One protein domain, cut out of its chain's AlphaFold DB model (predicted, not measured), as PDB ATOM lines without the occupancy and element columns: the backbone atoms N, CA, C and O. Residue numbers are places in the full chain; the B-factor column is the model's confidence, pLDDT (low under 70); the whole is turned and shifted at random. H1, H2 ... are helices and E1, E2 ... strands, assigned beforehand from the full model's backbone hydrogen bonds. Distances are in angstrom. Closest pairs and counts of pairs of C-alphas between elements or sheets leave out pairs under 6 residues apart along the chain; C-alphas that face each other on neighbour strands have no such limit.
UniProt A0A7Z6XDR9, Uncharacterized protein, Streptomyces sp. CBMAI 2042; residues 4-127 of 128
ATOM      1  N   THR A   4     303.638 103.405 228.967       95.31
ATOM      2  CA  THR A   4     302.869 103.181 230.198       95.31
ATOM      3  C   THR A   4     302.635 104.491 230.934       95.31
ATOM      4  O   THR A   4     303.572 105.251 231.173       95.31
ATOM      5  N   PHE A   5     301.387 104.722 231.330       94.69
ATOM      6  CA  PHE A   5     300.917 105.943 231.962       94.69
ATOM      7  C   PHE A   5     300.146 105.612 233.245       94.69
ATOM      8  O   PHE A   5     299.286 104.723 233.230       94.69
ATOM      9  N   PRO A   6     300.414 106.307 234.360       94.62
ATOM     10  CA  PRO A   6     299.518 106.292 235.505       94.62
ATOM     11  C   PRO A   6     298.293 107.161 235.195       94.62
ATOM     12  O   PRO A   6     298.436 108.323 234.821       94.62
ATOM     13  N   VAL A   7     297.091 106.616 235.377       94.00
ATOM     14  CA  VAL A   7     295.834 107.357 235.209       94.00
ATOM     15  C   VAL A   7     295.061 107.326 236.516       94.00
ATOM     16  O   VAL A   7     294.821 106.259 237.085       94.00
ATOM     17  N   ALA A   8     294.690 108.504 237.009       92.75
ATOM     18  CA  ALA A   8     293.790 108.634 238.142       92.75
ATOM     19  C   ALA A   8     292.355 108.383 237.670       92.75
ATOM     20  O   ALA A   8     291.907 108.987 236.702       92.75
ATOM     21  N   VAL A   9     291.650 107.485 238.349       88.75
ATOM     22  CA  VAL A   9     290.270 107.108 238.050       88.75
ATOM     23  C   VAL A   9     289.470 107.162 239.338       88.75
ATOM     24  O   VAL A   9     289.884 106.592 240.347       88.75
ATOM     25  N   GLU A  10     288.321 107.826 239.313       87.75
ATOM     26  CA  GLU A  10     287.385 107.792 240.433       87.75
ATOM     27  C   GLU A  10     286.502 106.544 240.347       87.75
ATOM     28  O   GLU A  10     285.785 106.332 239.370       87.75
ATOM     29  N   LEU A  11     286.558 105.705 241.383       80.44
ATOM     30  CA  LEU A  11     285.684 104.547 241.564       80.44
ATOM     31  C   LEU A  11     285.058 104.651 242.953       80.44
ATOM     32  O   LEU A  11     285.769 104.801 243.944       80.44
ATOM     33  N   ASP A  12     283.728 104.617 243.025       84.19
ATOM     34  CA  ASP A  12     282.971 104.667 244.286       84.19
ATOM     35  C   ASP A  12     283.358 105.846 245.208       84.19
ATOM     36  O   ASP A  12     283.415 105.723 246.431       84.19
ATOM     37  N   GLY A  13     283.656 107.008 244.614       84.69
ATOM     38  CA  GLY A  13     284.065 108.221 245.337       84.69
ATOM     39  C   GLY A  13     285.499 108.192 245.878       84.69
ATOM     40  O   GLY A  13     285.889 109.094 246.615       84.69
ATOM     41  N   THR A  14     286.287 107.176 245.519       86.94
ATOM     42  CA  THR A  14     287.708 107.061 245.860       86.94
ATOM     43  C   THR A  14     288.556 107.149 244.595       86.94
ATOM     44  O   THR A  14     288.275 106.500 243.589       86.94
ATOM     45  N   THR A  15     289.625 107.946 244.632       90.94
ATOM     46  CA  THR A  15     290.582 108.018 243.524       90.94
ATOM     47  C   THR A  15     291.548 106.838 243.585       90.94
ATOM     48  O   THR A  15     292.272 106.650 244.562       90.94
ATOM     49  N   HIS A  16     291.606 106.073 242.502       89.19
ATOM     50  CA  HIS A  16     292.543 104.979 242.297       89.19
ATOM     51  C   HIS A  16     293.499 105.316 241.155       89.19
ATOM     52  O   HIS A  16     293.096 105.885 240.148       89.19
ATOM     53  N   THR A  17     294.774 104.946 241.282       93.19
ATOM     54  CA  THR A  17     295.726 105.047 240.167       93.19
ATOM     55  C   THR A  17     295.813 103.709 239.449       93.19
ATOM     56  O   THR A  17     296.301 102.732 240.015       93.19
ATOM     57  N   VAL A  18     295.346 103.659 238.205       93.62
ATOM     58  CA  VAL A  18     295.496 102.495 237.326       93.62
ATOM     59  C   VAL A  18     296.722 102.693 236.437       93.62
ATOM     60  O   VAL A  18     297.030 103.816 236.039       93.62
ATOM     61  N   SER A  19     297.437 101.615 236.120       96.25
ATOM     62  CA  SER A  19     298.513 101.674 235.122       96.25
ATOM     63  C   SER A  19     297.961 101.273 233.762       96.25
ATOM     64  O   SER A  19     297.388 100.191 233.622       96.25
ATOM     65  N   ILE A  20     298.129 102.144 232.771       97.00
ATOM     66  CA  ILE A  20     297.662 101.932 231.402       97.00
ATOM     67  C   ILE A  20     298.859 101.863 230.473       97.00
ATOM     68  O   ILE A  20     299.602 102.831 230.358       97.00
ATOM     69  N   THR A  21     299.024 100.746 229.777       97.50
ATOM     70  CA  THR A  21     300.010 100.618 228.704       97.50
ATOM     71  C   THR A  21     299.303 100.764 227.367       97.50
ATOM     72  O   THR A  21     298.451  99.951 227.016       97.50
ATOM     73  N   VAL A  22     299.652 101.806 226.622       96.94
ATOM     74  CA  VAL A  22     299.133 102.085 225.283       96.94
ATOM     75  C   VAL A  22     300.129 101.559 224.258       96.94
ATOM     76  O   VAL A  22     301.302 101.941 224.269       96.94
ATOM     77  N   GLY A  23     299.664 100.685 223.373       95.31
ATOM     78  CA  GLY A  23     300.462 100.146 222.280       95.31
ATOM     79  C   GLY A  23     300.687 101.141 221.132       95.31
ATOM     80  O   GLY A  23     300.444 102.354 221.245       95.31
ATOM     81  N   PRO A  24     301.164 100.649 219.978       91.88
ATOM     82  CA  PRO A  24     301.117 101.405 218.737       91.88
ATOM     83  C   PRO A  24     299.670 101.807 218.429       91.88
ATOM     84  O   PRO A  24     298.747 101.021 218.636       91.88
ATOM     85  N   ILE A  25     299.498 103.042 217.961       93.12
ATOM     86  CA  ILE A  25     298.231 103.502 217.396       93.12
ATOM     87  C   ILE A  25     298.402 103.437 215.890       93.12
ATOM     88  O   ILE A  25     299.348 104.019 215.356       93.12
ATOM     89  N   GLU A  26     297.518 102.705 215.231       92.56
ATOM     90  CA  GLU A  26     297.619 102.398 213.811       92.56
ATOM     91  C   GLU A  26     296.488 103.065 213.034       92.56
ATOM     92  O   GLU A  26     295.339 103.090 213.474       92.56
ATOM     93  N   HIS A  27     296.810 103.581 211.848       92.81
ATOM     94  CA  HIS A  27     295.793 103.915 210.858       92.81
ATOM     95  C   HIS A  27     295.289 102.621 210.247       92.81
ATOM     96  O   HIS A  27     296.055 101.878 209.631       92.81
ATOM     97  N   ARG A  28     293.991 102.374 210.375       93.12
ATOM     98  CA  ARG A  28     293.378 101.154 209.872       93.12
ATOM     99  C   ARG A  28     292.217 101.483 208.954       93.12
ATOM    100  O   ARG A  28     291.357 102.300 209.279       93.12
ATOM    101  N   THR A  29     292.219 100.838 207.792       92.69
ATOM    102  CA  THR A  29     291.135 100.885 206.811       92.69
ATOM    103  C   THR A  29     290.675  99.465 206.548       92.69
ATOM    104  O   THR A  29     291.483  98.615 206.180       92.69
ATOM    105  N   GLU A  30     289.387  99.202 206.722       90.81
ATOM    106  CA  GLU A  30     288.783  97.908 206.415       90.81
ATOM    107  C   GLU A  30     287.495  98.082 205.609       90.81
ATOM    108  O   GLU A  30     286.832  99.114 205.735       90.81
ATOM    109  N   PRO A  31     287.094  97.081 204.808       87.62
ATOM    110  CA  PRO A  31     285.747  97.033 204.258       87.62
ATOM    111  C   PRO A  31     284.706  97.068 205.381       87.62
ATOM    112  O   PRO A  31     284.896  96.454 206.435       87.62
ATOM    113  N   ASP A  32     283.599  97.767 205.157       80.88
ATOM    114  CA  ASP A  32     282.416  97.595 205.990       80.88
ATOM    115  C   ASP A  32     281.538  96.442 205.460       80.88
ATOM    116  O   ASP A  32     281.723  95.934 204.351       80.88
ATOM    117  N   GLY A  33     280.577  95.996 206.271       72.00
ATOM    118  CA  GLY A  33     279.665  94.905 205.907       72.00
ATOM    119  C   GLY A  33     278.628  95.258 204.830       72.00
ATOM    120  O   GLY A  33     277.836  94.394 204.462       72.00
ATOM    121  N   PHE A  34     278.607  96.500 204.339       77.44
ATOM    122  CA  PHE A  34     277.606  97.052 203.422       77.44
ATOM    123  C   PHE A  34     278.213  97.598 202.115       77.44
ATOM    124  O   PHE A  34     277.519  98.258 201.342       77.44
ATOM    125  N   GLY A  35     279.481  97.283 201.831       75.81
ATOM    126  CA  GLY A  35     280.163  97.642 200.585       75.81
ATOM    127  C   GLY A  35     280.893  98.988 200.603       75.81
ATOM    128  O   GLY A  35     281.406  99.405 199.565       75.81
ATOM    129  N   GLY A  36     280.961  99.664 201.748       84.81
ATOM    130  CA  GLY A  36     281.819 100.819 201.986       84.81
ATOM    131  C   GLY A  36     283.133 100.450 202.682       84.81
ATOM    132  O   GLY A  36     283.569  99.294 202.700       84.81
ATOM    133  N   THR A  37     283.794 101.459 203.246       89.62
ATOM    134  CA  THR A  37     285.024 101.290 204.030       89.62
ATOM    135  C   THR A  37     284.915 102.054 205.337       89.62
ATOM    136  O   THR A  37     284.397 103.168 205.392       89.62
ATOM    137  N   ARG A  38     285.454 101.459 206.395       90.44
ATOM    138  CA  ARG A  38     285.666 102.097 207.689       90.44
ATOM    139  C   ARG A  38     287.141 102.429 207.820       90.44
ATOM    140  O   ARG A  38     287.997 101.567 207.651       90.44
ATOM    141  N   THR A  39     287.419 103.691 208.110       93.69
ATOM    142  CA  THR A  39     288.776 104.205 208.304       93.69
ATOM    143  C   THR A  39     288.852 104.840 209.682       93.69
ATOM    144  O   THR A  39     287.929 105.560 210.064       93.69
ATOM    145  N   GLY A  40     289.920 104.590 210.431       95.12
ATOM    146  CA  GLY A  40     290.071 105.121 211.778       95.12
ATOM    147  C   GLY A  40     291.413 104.803 212.411       95.12
ATOM    148  O   GLY A  40     292.339 104.338 211.747       95.12
ATOM    149  N   LEU A  41     291.475 105.050 213.714       95.62
ATOM    150  CA  LEU A  41     292.579 104.648 214.570       95.62
ATOM    151  C   LEU A  41     292.248 103.324 215.249       95.62
ATOM    152  O   LEU A  41     291.114 103.134 215.690       95.62
ATOM    153  N   ASP A  42     293.238 102.446 215.347       95.44
ATOM    154  CA  ASP A  42     293.192 101.176 216.071       95.44
ATOM    155  C   ASP A  42     294.292 101.166 217.134       95.44
ATOM    156  O   ASP A  42     295.419 101.602 216.879       95.44
ATOM    157  N   VAL A  43     293.969 100.709 218.342       96.19
ATOM    158  CA  VAL A  43     294.922 100.669 219.451       96.19
ATOM    159  C   VAL A  43     294.669  99.481 220.367       96.19
ATOM    160  O   VAL A  43     293.552  99.211 220.812       96.19
ATOM    161  N   ARG A  44     295.759  98.793 220.713       96.62
ATOM    162  CA  ARG A  44     295.794  97.858 221.835       96.62
ATOM    163  C   ARG A  44     296.194  98.605 223.100       96.62
ATOM    164  O   ARG A  44     297.197  99.313 223.123       96.62
ATOM    165  N   MET A  45     295.450  98.370 224.166       96.88
ATOM    166  CA  MET A  45     295.704  98.903 225.494       96.88
ATOM    167  C   MET A  45     295.732  97.765 226.513       96.88
ATOM    168  O   MET A  45     294.952  96.817 226.433       96.88
ATOM    169  N   GLU A  46     296.603  97.872 227.505       97.38
ATOM    170  CA  GLU A  46     296.583  97.029 228.695       97.38
ATOM    171  C   GLU A  46     296.273  97.875 229.923       97.38
ATOM    172  O   GLU A  46     296.804  98.972 230.073       97.38
ATOM    173  N   LEU A  47     295.411  97.365 230.800       95.12
ATOM    174  CA  LEU A  47     295.018  98.035 232.035       95.12
ATOM    175  C   LEU A  47     295.339  97.144 233.229       95.12
ATOM    176  O   LEU A  47     294.819  96.033 233.342       95.12
ATOM    177  N   LEU A  48     296.162  97.659 234.136       95.69
ATOM    178  CA  LEU A  48     296.500  97.031 235.405       95.69
ATOM    179  C   LEU A  48     295.869  97.830 236.551       95.69
ATOM    180  O   LEU A  48     296.262  98.964 236.836       95.69
ATOM    181  N   ALA A  49     294.866  97.231 237.191       91.06
ATOM    182  CA  ALA A  49     294.205  97.808 238.356       91.06
ATOM    183  C   ALA A  49     295.111  97.736 239.607       91.06
ATOM    184  O   ALA A  49     295.973  96.855 239.682       91.06
ATOM    185  N   PRO A  50     294.908  98.608 240.614       88.44
ATOM    186  CA  PRO A  50     295.649  98.533 241.869       88.44
ATOM    187  C   PRO A  50     295.509  97.152 242.515       88.44
ATOM    188  O   PRO A  50     294.400  96.654 242.693       88.44
ATOM    189  N   GLY A  51     296.635  96.533 242.868       88.75
ATOM    190  CA  GLY A  51     296.659  95.214 243.508       88.75
ATOM    191  C   GLY A  51     296.386  94.027 242.575       88.75
ATOM    192  O   GLY A  51     296.395  92.891 243.043       88.75
ATOM    193  N   ALA A  52     296.170  94.248 241.275       91.50
ATOM    194  CA  ALA A  52     296.093  93.162 240.304       91.50
ATOM    195  C   ALA A  52     297.498  92.651 239.941       91.50
ATOM    196  O   ALA A  52     298.430  93.432 239.774       91.50
ATOM    197  N   GLU A  53     297.642  91.337 239.768       92.50
ATOM    198  CA  GLU A  53     298.914  90.723 239.353       92.50
ATOM    199  C   GLU A  53     299.151  90.801 237.839       92.50
ATOM    200  O   GLU A  53     300.290  90.778 237.377       92.50
ATOM    201  N   LYS A  54     298.070  90.841 237.052       94.88
ATOM    202  CA  LYS A  54     298.107  90.786 235.587       94.88
ATOM    203  C   LYS A  54     297.105  91.768 234.979       94.88
ATOM    204  O   LYS A  54     296.010  91.921 235.529       94.88
ATOM    205  N   PRO A  55     297.445  92.406 233.846       96.31
ATOM    206  CA  PRO A  55     296.561  93.365 233.208       96.31
ATOM    207  C   PRO A  55     295.425  92.678 232.447       96.31
ATOM    208  O   PRO A  55     295.522  91.517 232.054       96.31
ATOM    209  N   VAL A  56     294.358  93.429 232.187       96.31
ATOM    210  CA  VAL A  56     293.383  93.102 231.138       96.31
ATOM    211  C   VAL A  56     293.816  93.739 229.824       96.31
ATOM    212  O   VAL A  56     294.389  94.827 229.827       96.31
ATOM    213  N   THR A  57     293.506  93.100 228.700       97.50
ATOM    214  CA  THR A  57     293.782  93.656 227.368       97.50
ATOM    215  C   THR A  57     292.500  94.181 226.746       97.50
ATOM    216  O   THR A  57     291.456  93.527 226.788       97.50
ATOM    217  N   VAL A  58     292.579  95.363 226.154       96.50
ATOM    218  CA  VAL A  58     291.468  96.051 225.510       96.50
ATOM    219  C   VAL A  58     291.919  96.488 224.121       96.50
ATOM    220  O   VAL A  58     293.008  97.032 223.967       96.50
ATOM    221  N   PHE A  59     291.092  96.236 223.116       96.00
ATOM    222  CA  PHE A  59     291.282  96.758 221.767       96.00
ATOM    223  C   PHE A  59     290.237  97.830 221.530       96.00
ATOM    224  O   PHE A  59     289.055  97.608 221.820       96.00
ATOM    225  N   LEU A  60     290.681  98.987 221.055       96.31
ATOM    226  CA  LEU A  60     289.832 100.142 220.840       96.31
ATOM    227  C   LEU A  60     290.027 100.693 219.443       96.31
ATOM    228  O   LEU A  60     291.143 100.720 218.928       96.31
ATOM    229  N   SER A  61     288.948 101.234 218.900       95.62
ATOM    230  CA  SER A  61     289.003 102.045 217.702       95.62
ATOM    231  C   SER A  61     288.242 103.342 217.865       95.62
ATOM    232  O   SER A  61     287.289 103.450 218.641       95.62
ATOM    233  N   ARG A  62     288.654 104.327 217.079       95.44
ATOM    234  CA  ARG A  62     287.880 105.535 216.820       95.44
ATOM    235  C   ARG A  62     287.847 105.734 215.319       95.44
ATOM    236  O   ARG A  62     288.896 105.903 214.696       95.44
ATOM    237  N   LEU A  63     286.665 105.632 214.721       94.38
ATOM    238  CA  LEU A  63     286.501 105.782 213.278       94.38
ATOM    239  C   LEU A  63     286.414 107.259 212.896       94.38
ATOM    240  O   LEU A  63     286.056 108.112 213.707       94.38
ATOM    241  N   LYS A  64     286.746 107.575 211.643       93.69
ATOM    242  CA  LYS A  64     286.605 108.924 211.095       93.69
ATOM    243  C   LYS A  64     285.170 109.415 211.302       93.69
ATOM    244  O   LYS A  64     284.219 108.737 210.921       93.69
ATOM    245  N   GLY A  65     285.029 110.602 211.886       92.75
ATOM    246  CA  GLY A  65     283.739 111.185 212.249       92.75
ATOM    247  C   GLY A  65     283.192 110.758 213.617       92.75
ATOM    248  O   GLY A  65     282.211 111.347 214.066       92.75
ATOM    249  N   GLU A  66     283.808 109.797 214.316       93.44
ATOM    250  CA  GLU A  66     283.370 109.394 215.658       93.44
ATOM    251  C   GLU A  66     283.941 110.316 216.753       93.44
ATOM    252  O   GLU A  66     285.137 110.646 216.740       93.44
ATOM    253  N   PRO A  67     283.114 110.722 217.737       94.00
ATOM    254  CA  PRO A  67     283.534 111.600 218.827       94.00
ATOM    255  C   PRO A  67     284.158 110.865 220.022       94.00
ATOM    256  O   PRO A  67     284.635 111.520 220.947       94.00
ATOM    257  N   GLU A  68     284.138 109.530 220.033       94.25
ATOM    258  CA  GLU A  68     284.525 108.716 221.188       94.25
ATOM    259  C   GLU A  68     285.334 107.487 220.770       94.25
ATOM    260  O   GLU A  68     285.147 106.937 219.685       94.25
ATOM    261  N   TRP A  69     286.211 107.032 221.667       95.38
ATOM    262  CA  TRP A  69     286.872 105.734 221.551       95.38
ATOM    263  C   TRP A  69     285.911 104.613 221.936       95.38
ATOM    264  O   TRP A  69     285.348 104.610 223.035       95.38
ATOM    265  N   VAL A  70     285.775 103.630 221.054       95.00
ATOM    266  CA  VAL A  70     284.912 102.466 221.244       95.00
ATOM    267  C   VAL A  70     285.766 101.231 221.492       95.00
ATOM    268  O   VAL A  70     286.764 100.996 220.817       95.00
ATOM    269  N   ILE A  71     285.362 100.424 222.467       95.19
ATOM    270  CA  ILE A  71     285.987  99.149 222.796       95.19
ATOM    271  C   ILE A  71     285.465  98.080 221.837       95.19
ATOM    272  O   ILE A  71     284.312  97.651 221.930       95.19
ATOM    273  N   ASP A  72     286.343  97.595 220.968       94.00
ATOM    274  CA  ASP A  72     286.036  96.540 220.004       94.00
ATOM    275  C   ASP A  72     286.184  95.141 220.622       94.00
ATOM    276  O   ASP A  72     285.432  94.216 220.293       94.00
ATOM    277  N   ALA A  73     287.138  94.970 221.543       94.25
ATOM    278  CA  ALA A  73     287.344  93.711 222.254       94.25
ATOM    279  C   ALA A  73     287.933  93.909 223.654       94.25
ATOM    280  O   ALA A  73     288.688  94.847 223.912       94.25
ATOM    281  N   LYS A  74     287.623  92.974 224.556       95.00
ATOM    282  CA  LYS A  74     288.198  92.910 225.905       95.00
ATOM    283  C   LYS A  74     288.547  91.473 226.265       95.00
ATOM    284  O   LYS A  74     287.696  90.587 226.174       95.00
ATOM    285  N   PHE A  75     289.761  91.277 226.759       96.31
ATOM    286  CA  PHE A  75     290.285  90.001 227.225       96.31
ATOM    287  C   PHE A  75     290.683  90.103 228.696       96.31
ATOM    288  O   PHE A  75     291.270  91.096 229.135       96.31
ATOM    289  N   GLY A  76     290.332  89.075 229.465       95.81
ATOM    290  CA  GLY A  76     290.741  88.944 230.856       95.81
ATOM    291  C   GLY A  76     292.243  88.659 230.995       95.81
ATOM    292  O   GLY A  76     292.916  88.376 230.002       95.81
ATOM    293  N   PRO A  77     292.782  88.658 232.226       94.19
ATOM    294  CA  PRO A  77     294.224  88.507 232.465       94.19
ATOM    295  C   PRO A  77     294.810  87.137 232.082       94.19
ATOM    296  O   PRO A  77     296.022  86.939 232.071       94.19
ATOM    297  N   ASN A  78     293.945  86.166 231.792       93.56
ATOM    298  CA  ASN A  78     294.280  84.838 231.281       93.56
ATOM    299  C   ASN A  78     294.124  84.724 229.752       93.56
ATOM    300  O   ASN A  78     294.215  83.621 229.221       93.56
ATOM    301  N   GLY A  79     293.840  85.826 229.054       90.94
ATOM    302  CA  GLY A  79     293.580  85.838 227.615       90.94
ATOM    303  C   GLY A  79     292.178  85.367 227.220       90.94
ATOM    304  O   GLY A  79     291.898  85.253 226.030       90.94
ATOM    305  N   MET A  80     291.277  85.105 228.174       94.75
ATOM    306  CA  MET A  80     289.904  84.716 227.845       94.75
ATOM    307  C   MET A  80     289.092  85.925 227.369       94.75
ATOM    308  O   MET A  80     289.079  86.953 228.056       94.75
ATOM    309  N   PRO A  81     288.387  85.833 226.228       93.38
ATOM    310  CA  PRO A  81     287.580  86.936 225.730       93.38
ATOM    311  C   PRO A  81     286.366  87.156 226.633       93.38
ATOM    312  O   PRO A  81     285.609  86.231 226.920       93.38
ATOM    313  N   HIS A  82     286.146  88.402 227.042       91.75
ATOM    314  CA  HIS A  82     284.859  88.832 227.586       91.75
ATOM    315  C   HIS A  82     283.891  89.151 226.440       91.75
ATOM    316  O   HIS A  82     282.707  88.844 226.524       91.75
ATOM    317  N   PHE A  83     284.402  89.780 225.378       90.00
ATOM    318  CA  PHE A  83     283.733  89.991 224.093       90.00
ATOM    319  C   PHE A  83     284.772  90.378 223.027       90.00
ATOM    320  O   PHE A  83     285.844  90.885 223.366       90.00
ATOM    321  N   CYS A  84     284.455  90.142 221.751       91.19
ATOM    322  CA  CYS A  84     285.327  90.458 220.617       91.19
ATOM    323  C   CYS A  84     284.492  90.668 219.346       91.19
ATOM    324  O   CYS A  84     283.898  89.713 218.845       91.19
ATOM    325  N   HIS A  85     284.427  91.902 218.840       87.12
ATOM    326  CA  HIS A  85     283.620  92.257 217.665       87.12
ATOM    327  C   HIS A  85     284.449  92.648 216.430       87.12
ATOM    328  O   HIS A  85     283.878  92.851 215.359       87.12
ATOM    329  N   GLY A  86     285.779  92.704 216.557       85.00
ATOM    330  CA  GLY A  86     286.681  93.177 215.503       85.00
ATOM    331  C   GLY A  86     286.666  94.702 215.341       85.00
ATOM    332  O   GLY A  86     285.753  95.376 215.820       85.00
ATOM    333  N   PHE A  87     287.690  95.231 214.666       89.94
ATOM    334  CA  PHE A  87     287.908  96.667 214.460       89.94
ATOM    335  C   PHE A  87     286.649  97.375 213.955       89.94
ATOM    336  O   PHE A  87     286.050  96.929 212.980       89.94
ATOM    337  N   GLY A  88     286.247  98.481 214.583       84.00
ATOM    338  CA  GLY A  88     285.197  99.354 214.050       84.00
ATOM    339  C   GLY A  88     283.819  98.693 213.917       84.00
ATOM    340  O   GLY A  88     282.997  99.120 213.107       84.00
ATOM    341  N   SER A  89     283.566  97.598 214.635       84.12
ATOM    342  CA  SER A  89     282.266  96.934 214.619       84.12
ATOM    343  C   SER A  89     281.291  97.678 215.531       84.12
ATOM    344  O   SER A  89     281.572  97.907 216.707       84.12
ATOM    345  N   ARG A  90     280.143  98.094 214.983       83.31
ATOM    346  CA  ARG A  90     279.102  98.869 215.692       83.31
ATOM    347  C   ARG A  90     277.759  98.134 215.767       83.31
ATOM    348  O   ARG A  90     276.715  98.742 215.958       83.31
ATOM    349  N   VAL A  91     277.780  96.812 215.596       68.94
ATOM    350  CA  VAL A  91     276.568  95.973 215.510       68.94
ATOM    351  C   VAL A  91     275.918  95.680 216.869       68.94
ATOM    352  O   VAL A  91     274.785  95.213 216.922       68.94
ATOM    353  N   THR A  92     276.611  95.965 217.974       67.56
ATOM    354  CA  THR A  92     276.102  95.854 219.352       67.56
ATOM    355  C   THR A  92     276.173  97.203 220.064       67.56
ATOM    356  O   THR A  92     276.802  98.129 219.561       67.56
ATOM    357  N   ILE A  93     275.598  97.300 221.272       69.56
ATOM    358  CA  ILE A  93     275.761  98.473 222.151       69.56
ATOM    359  C   ILE A  93     277.250  98.835 222.245       69.56
ATOM    360  O   ILE A  93     278.060  98.019 222.696       69.56
ATOM    361  N   ALA A  94     277.590 100.045 221.796       79.81
ATOM    362  CA  ALA A  94     278.947 100.561 221.843       79.81
ATOM    363  C   ALA A  94     279.366 100.738 223.304       79.81
ATOM    364  O   ALA A  94     278.675 101.383 224.092       79.81
ATOM    365  N   LYS A  95     280.492 100.128 223.672       89.00
ATOM    366  CA  LYS A  95     281.120 100.330 224.977       89.00
ATOM    367  C   LYS A  95     282.254 101.315 224.788       89.00
ATOM    368  O   LYS A  95     283.126 101.063 223.966       89.00
ATOM    369  N   THR A  96     282.247 102.399 225.540       92.25
ATOM    370  CA  THR A  96     283.303 103.410 225.512       92.25
ATOM    371  C   THR A  96     284.197 103.277 226.740       92.25
ATOM    372  O   THR A  96     283.884 102.551 227.692       92.25
ATOM    373  N   VAL A  97     285.355 103.928 226.695       91.69
ATOM    374  CA  VAL A  97     286.195 104.108 227.882       91.69
ATOM    375  C   VAL A  97     285.721 105.299 228.705       91.69
ATOM    376  O   VAL A  97     285.013 106.173 228.211       91.69
ATOM    377  N   ILE A  98     286.136 105.331 229.968       91.56
ATOM    378  CA  ILE A  98     285.928 106.493 230.831       91.56
ATOM    379  C   ILE A  98     286.697 107.722 230.306       91.56
ATOM    380  O   ILE A  98     287.701 107.554 229.600       91.56
ATOM    381  N   PRO A  99     286.264 108.947 230.654       92.00
ATOM    382  CA  PRO A  99     286.813 110.172 230.080       92.00
ATOM    383  C   PRO A  99     288.322 110.353 230.288       92.00
ATOM    384  O   PRO A  99     289.007 110.799 229.378       92.00
ATOM    385  N   GLU A 100     288.862 109.954 231.436       93.00
ATOM    386  CA  GLU A 100     290.288 110.085 231.767       93.00
ATOM    387  C   GLU A 100     291.163 109.221 230.851       93.00
ATOM    388  O   GLU A 100     292.267 109.604 230.467       93.00
ATOM    389  N   VAL A 101     290.654 108.050 230.459       94.00
ATOM    390  CA  VAL A 101     291.338 107.157 229.518       94.00
ATOM    391  C   VAL A 101     291.186 107.663 228.088       94.00
ATOM    392  O   VAL A 101     292.135 107.574 227.313       94.00
ATOM    393  N   ALA A 102     290.021 108.212 227.731       94.81
ATOM    394  CA  ALA A 102     289.826 108.839 226.426       94.81
ATOM    395  C   ALA A 102     290.778 110.027 226.227       94.81
ATOM    396  O   ALA A 102     291.416 110.116 225.181       94.81
ATOM    397  N   ASP A 103     290.918 110.889 227.237       94.44
ATOM    398  CA  ASP A 103     291.827 112.034 227.196       94.44
ATOM    399  C   ASP A 103     293.285 111.581 227.037       94.44
ATOM    400  O   ASP A 103     293.986 112.106 226.176       94.44
ATOM    401  N   LEU A 104     293.717 110.547 227.776       94.81
ATOM    402  CA  LEU A 104     295.049 109.958 227.604       94.81
ATOM    403  C   LEU A 104     295.279 109.489 226.160       94.81
ATOM    404  O   LEU A 104     296.330 109.755 225.580       94.81
ATOM    405  N   LEU A 105     294.326 108.755 225.579       95.12
ATOM    406  CA  LEU A 105     294.462 108.263 224.207       95.12
ATOM    407  C   LEU A 105     294.517 109.423 223.208       95.12
ATOM    408  O   LEU A 105     295.338 109.394 222.293       95.12
ATOM    409  N   ASP A 106     293.694 110.453 223.402       94.94
ATOM    410  CA  ASP A 106     293.696 111.651 222.565       94.94
ATOM    411  C   ASP A 106     295.042 112.390 222.645       94.94
ATOM    412  O   ASP A 106     295.572 112.794 221.610       94.94
ATOM    413  N   ASP A 107     295.640 112.504 223.834       93.44
ATOM    414  CA  ASP A 107     296.967 113.102 224.023       93.44
ATOM    415  C   ASP A 107     298.066 112.282 223.337       93.44
ATOM    416  O   ASP A 107     298.860 112.833 222.575       93.44
ATOM    417  N   VAL A 108     298.054 110.952 223.484       92.75
ATOM    418  CA  VAL A 108     299.010 110.068 222.792       92.75
ATOM    419  C   VAL A 108     298.895 110.197 221.271       92.75
ATOM    420  O   VAL A 108     299.905 110.147 220.564       92.75
ATOM    421  N   VAL A 109     297.682 110.358 220.738       91.75
ATOM    422  CA  VAL A 109     297.464 110.573 219.303       91.75
ATOM    423  C   VAL A 109     298.007 111.931 218.850       91.75
ATOM    424  O   VAL A 109     298.670 111.999 217.810       91.75
ATOM    425  N   ARG A 110     297.745 113.001 219.614       90.56
ATOM    426  CA  ARG A 110     298.233 114.357 219.314       90.56
ATOM    427  C   ARG A 110     299.755 114.425 219.334       90.56
ATOM    428  O   ARG A 110     300.339 114.939 218.386       90.56
ATOM    429  N   ASP A 111     300.387 113.847 220.352       87.12
ATOM    430  CA  ASP A 111     301.847 113.831 220.510       87.12
ATOM    431  C   ASP A 111     302.549 113.113 219.355       87.12
ATOM    432  O   ASP A 111     303.669 113.453 218.973       87.12
ATOM    433  N   ARG A 112     301.879 112.121 218.767       82.44
ATOM    434  CA  ARG A 112     302.383 111.379 217.610       82.44
ATOM    435  C   ARG A 112     302.060 112.057 216.268       82.44
ATOM    436  O   ARG A 112     302.469 111.533 215.237       82.44
ATOM    437  N   ALA A 113     301.359 113.198 216.275       75.44
ATOM    438  CA  ALA A 113     300.940 113.965 215.095       75.44
ATOM    439  C   ALA A 113     300.199 113.122 214.035       75.44
ATOM    440  O   ALA A 113     300.389 113.292 212.834       75.44
ATOM    441  N   ILE A 114     299.362 112.192 214.500       73.06
ATOM    442  CA  ILE A 114     298.670 111.181 213.678       73.06
ATOM    443  C   ILE A 114     297.371 111.737 213.047       73.06
ATOM    444  O   ILE A 114     296.819 111.166 212.109       73.06
ATOM    445  N   VAL A 115     296.845 112.850 213.563       84.69
ATOM    446  CA  VAL A 115     295.504 113.362 213.231       84.69
ATOM    447  C   VAL A 115     295.498 114.870 213.035       84.69
ATOM    448  O   VAL A 115     296.324 115.580 213.604       84.69
ATOM    449  N   ALA A 116     294.517 115.364 212.277       82.19
ATOM    450  CA  ALA A 116     294.250 116.793 212.148       82.19
ATOM    451  C   ALA A 116     293.455 117.322 213.353       82.19
ATOM    452  O   ALA A 116     293.794 118.366 213.907       82.19
ATOM    453  N   HIS A 117     292.427 116.582 213.787       86.56
ATOM    454  CA  HIS A 117     291.600 116.943 214.937       86.56
ATOM    455  C   HIS A 117     291.215 115.709 215.758       86.56
ATOM    456  O   HIS A 117     290.702 114.721 215.227       86.56
ATOM    457  N   ILE A 118     291.429 115.790 217.074       92.06
ATOM    458  CA  ILE A 118     290.949 114.807 218.049       92.06
ATOM    459  C   ILE A 118     290.733 115.466 219.414       92.06
ATOM    460  O   ILE A 118     291.467 116.377 219.813       92.06
ATOM    461  N   GLY A 119     289.724 115.008 220.143       89.38
ATOM    462  CA  GLY A 119     289.421 115.467 221.492       89.38
ATOM    463  C   GLY A 119     288.072 114.970 221.983       89.38
ATOM    464  O   GLY A 119     287.277 114.418 221.218       89.38
ATOM    465  N   ARG A 120     287.787 115.215 223.260       88.38
ATOM    466  CA  ARG A 120     286.522 114.842 223.890       88.38
ATOM    467  C   ARG A 120     285.329 115.444 223.143       88.38
ATOM    468  O   ARG A 120     285.209 116.662 223.037       88.38
ATOM    469  N   GLY A 121     284.451 114.586 222.622       89.38
ATOM    470  CA  GLY A 121     283.266 115.012 221.872       89.38
ATOM    471  C   GLY A 121     283.555 115.580 220.475       89.38
ATOM    472  O   GLY A 121     282.623 115.979 219.783       89.38
ATOM    473  N   ILE A 122     284.820 115.624 220.044       92.31
ATOM    474  CA  ILE A 122     285.228 116.163 218.742       92.31
ATOM    475  C   ILE A 122     285.273 115.012 217.733       92.31
ATOM    476  O   ILE A 122     286.008 114.059 217.962       92.31
ATOM    477  N   PRO A 123     284.539 115.050 216.612       93.94
ATOM    478  CA  PRO A 123     284.657 114.023 215.580       93.94
ATOM    479  C   PRO A 123     286.109 113.829 215.126       93.94
ATOM    480  O   PRO A 123     286.801 114.806 214.847       93.94
ATOM    481  N   LEU A 124     286.567 112.577 215.047       93.69
ATOM    482  CA  LEU A 124     287.917 112.272 214.575       93.69
ATOM    483  C   LEU A 124     288.102 112.727 213.125       93.69
ATOM    484  O   LEU A 124     287.361 112.293 212.234       93.69
ATOM    485  N   ASP A 125     289.157 113.502 212.894       92.44
ATOM    486  CA  ASP A 125     289.627 113.877 211.566       92.44
ATOM    487  C   ASP A 125     291.088 113.457 211.386       92.44
ATOM    488  O   ASP A 125     291.990 113.940 212.075       92.44
ATOM    489  N   LEU A 126     291.312 112.516 210.471       87.38
ATOM    490  CA  LEU A 126     292.638 111.987 210.167       87.38
ATOM    491  C   LEU A 126     293.406 113.007 209.322       87.38
ATOM    492  O   LEU A 126     292.835 113.595 208.404       87.38
ATOM    493  N   SER A 127     294.694 113.205 209.604       71.69
ATOM    494  CA  SER A 127     295.540 114.024 208.734       71.69
ATOM    495  C   SER A 127     295.670 113.367 207.355       71.69
ATOM    496  O   SER A 127     295.709 112.138 207.263       71.69
TER     497      SER A 127
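Overview. This is residues 4 to 127 of the 128 residues of an uncharacterized protein of Streptomyces sp. CBMAI 2042 (UniProt A0A7Z6XDR9). A long, strongly twisted sheet of six strands has one helix, H1, packed over one face beside E1 and E2, and the small hairpin E7 and E8 sits next to the helix, with E8 also reaching E3 and E4. The printed part has 124 residues, with eight named strands and one named helix in the order E1 E2 E3 E4 E5 E6 H1 E7 E8, and the class is mostly strand. The large sheet runs E1 E2 E3 E4 E5 E6, antiparallel throughout. The whole is compact, with a radius of gyration of the C-alphas of 14.6 A and spans of 45 by 31 by 25 A.

Along the chain. E1, residues 4 to 11, begins at C-alpha 4 (302.869, 103.181, 230.198). E2, residues 14 to 31, is 42.8 A long and bends by 69 degrees at residue 27. E3 is residues 37 to 48, 33.7 A; E4 is 56 to 63, 23.0 A; E5 is 70 to 75; E6 is 81 to 84. H1, residues 99 to 111, is 18.2 A long. E7 is 115 to 119, and E8, 122 to 126, ends at C-alpha 126 (292.638, 111.987, 210.167).

Arrangement. E1 to E6 form a meander, each strand the antiparallel neighbour of the one before. Within hydrogen-bond range are N 5 and O 20, 2.8 A, between E1 and E2, and N 23 and O 44, 2.8 A, between E2 and E3. H1 is on this sheet; every O i to N i+4 pair in it is within range. The closest C-alphas of H1 and E7 are Asp 106 and Gly 119, 5.8 A. E7 and E8 are a hairpin, with N 116 and O 125 at 2.9 A.

Size, cuts and confidence. The C-alphas of Thr 14 and Gly 35 are farthest apart, 46.9 A. The printed part has no cut. The link E6 to H1 is long, and residues 91 to 93 in it are under pLDDT 70.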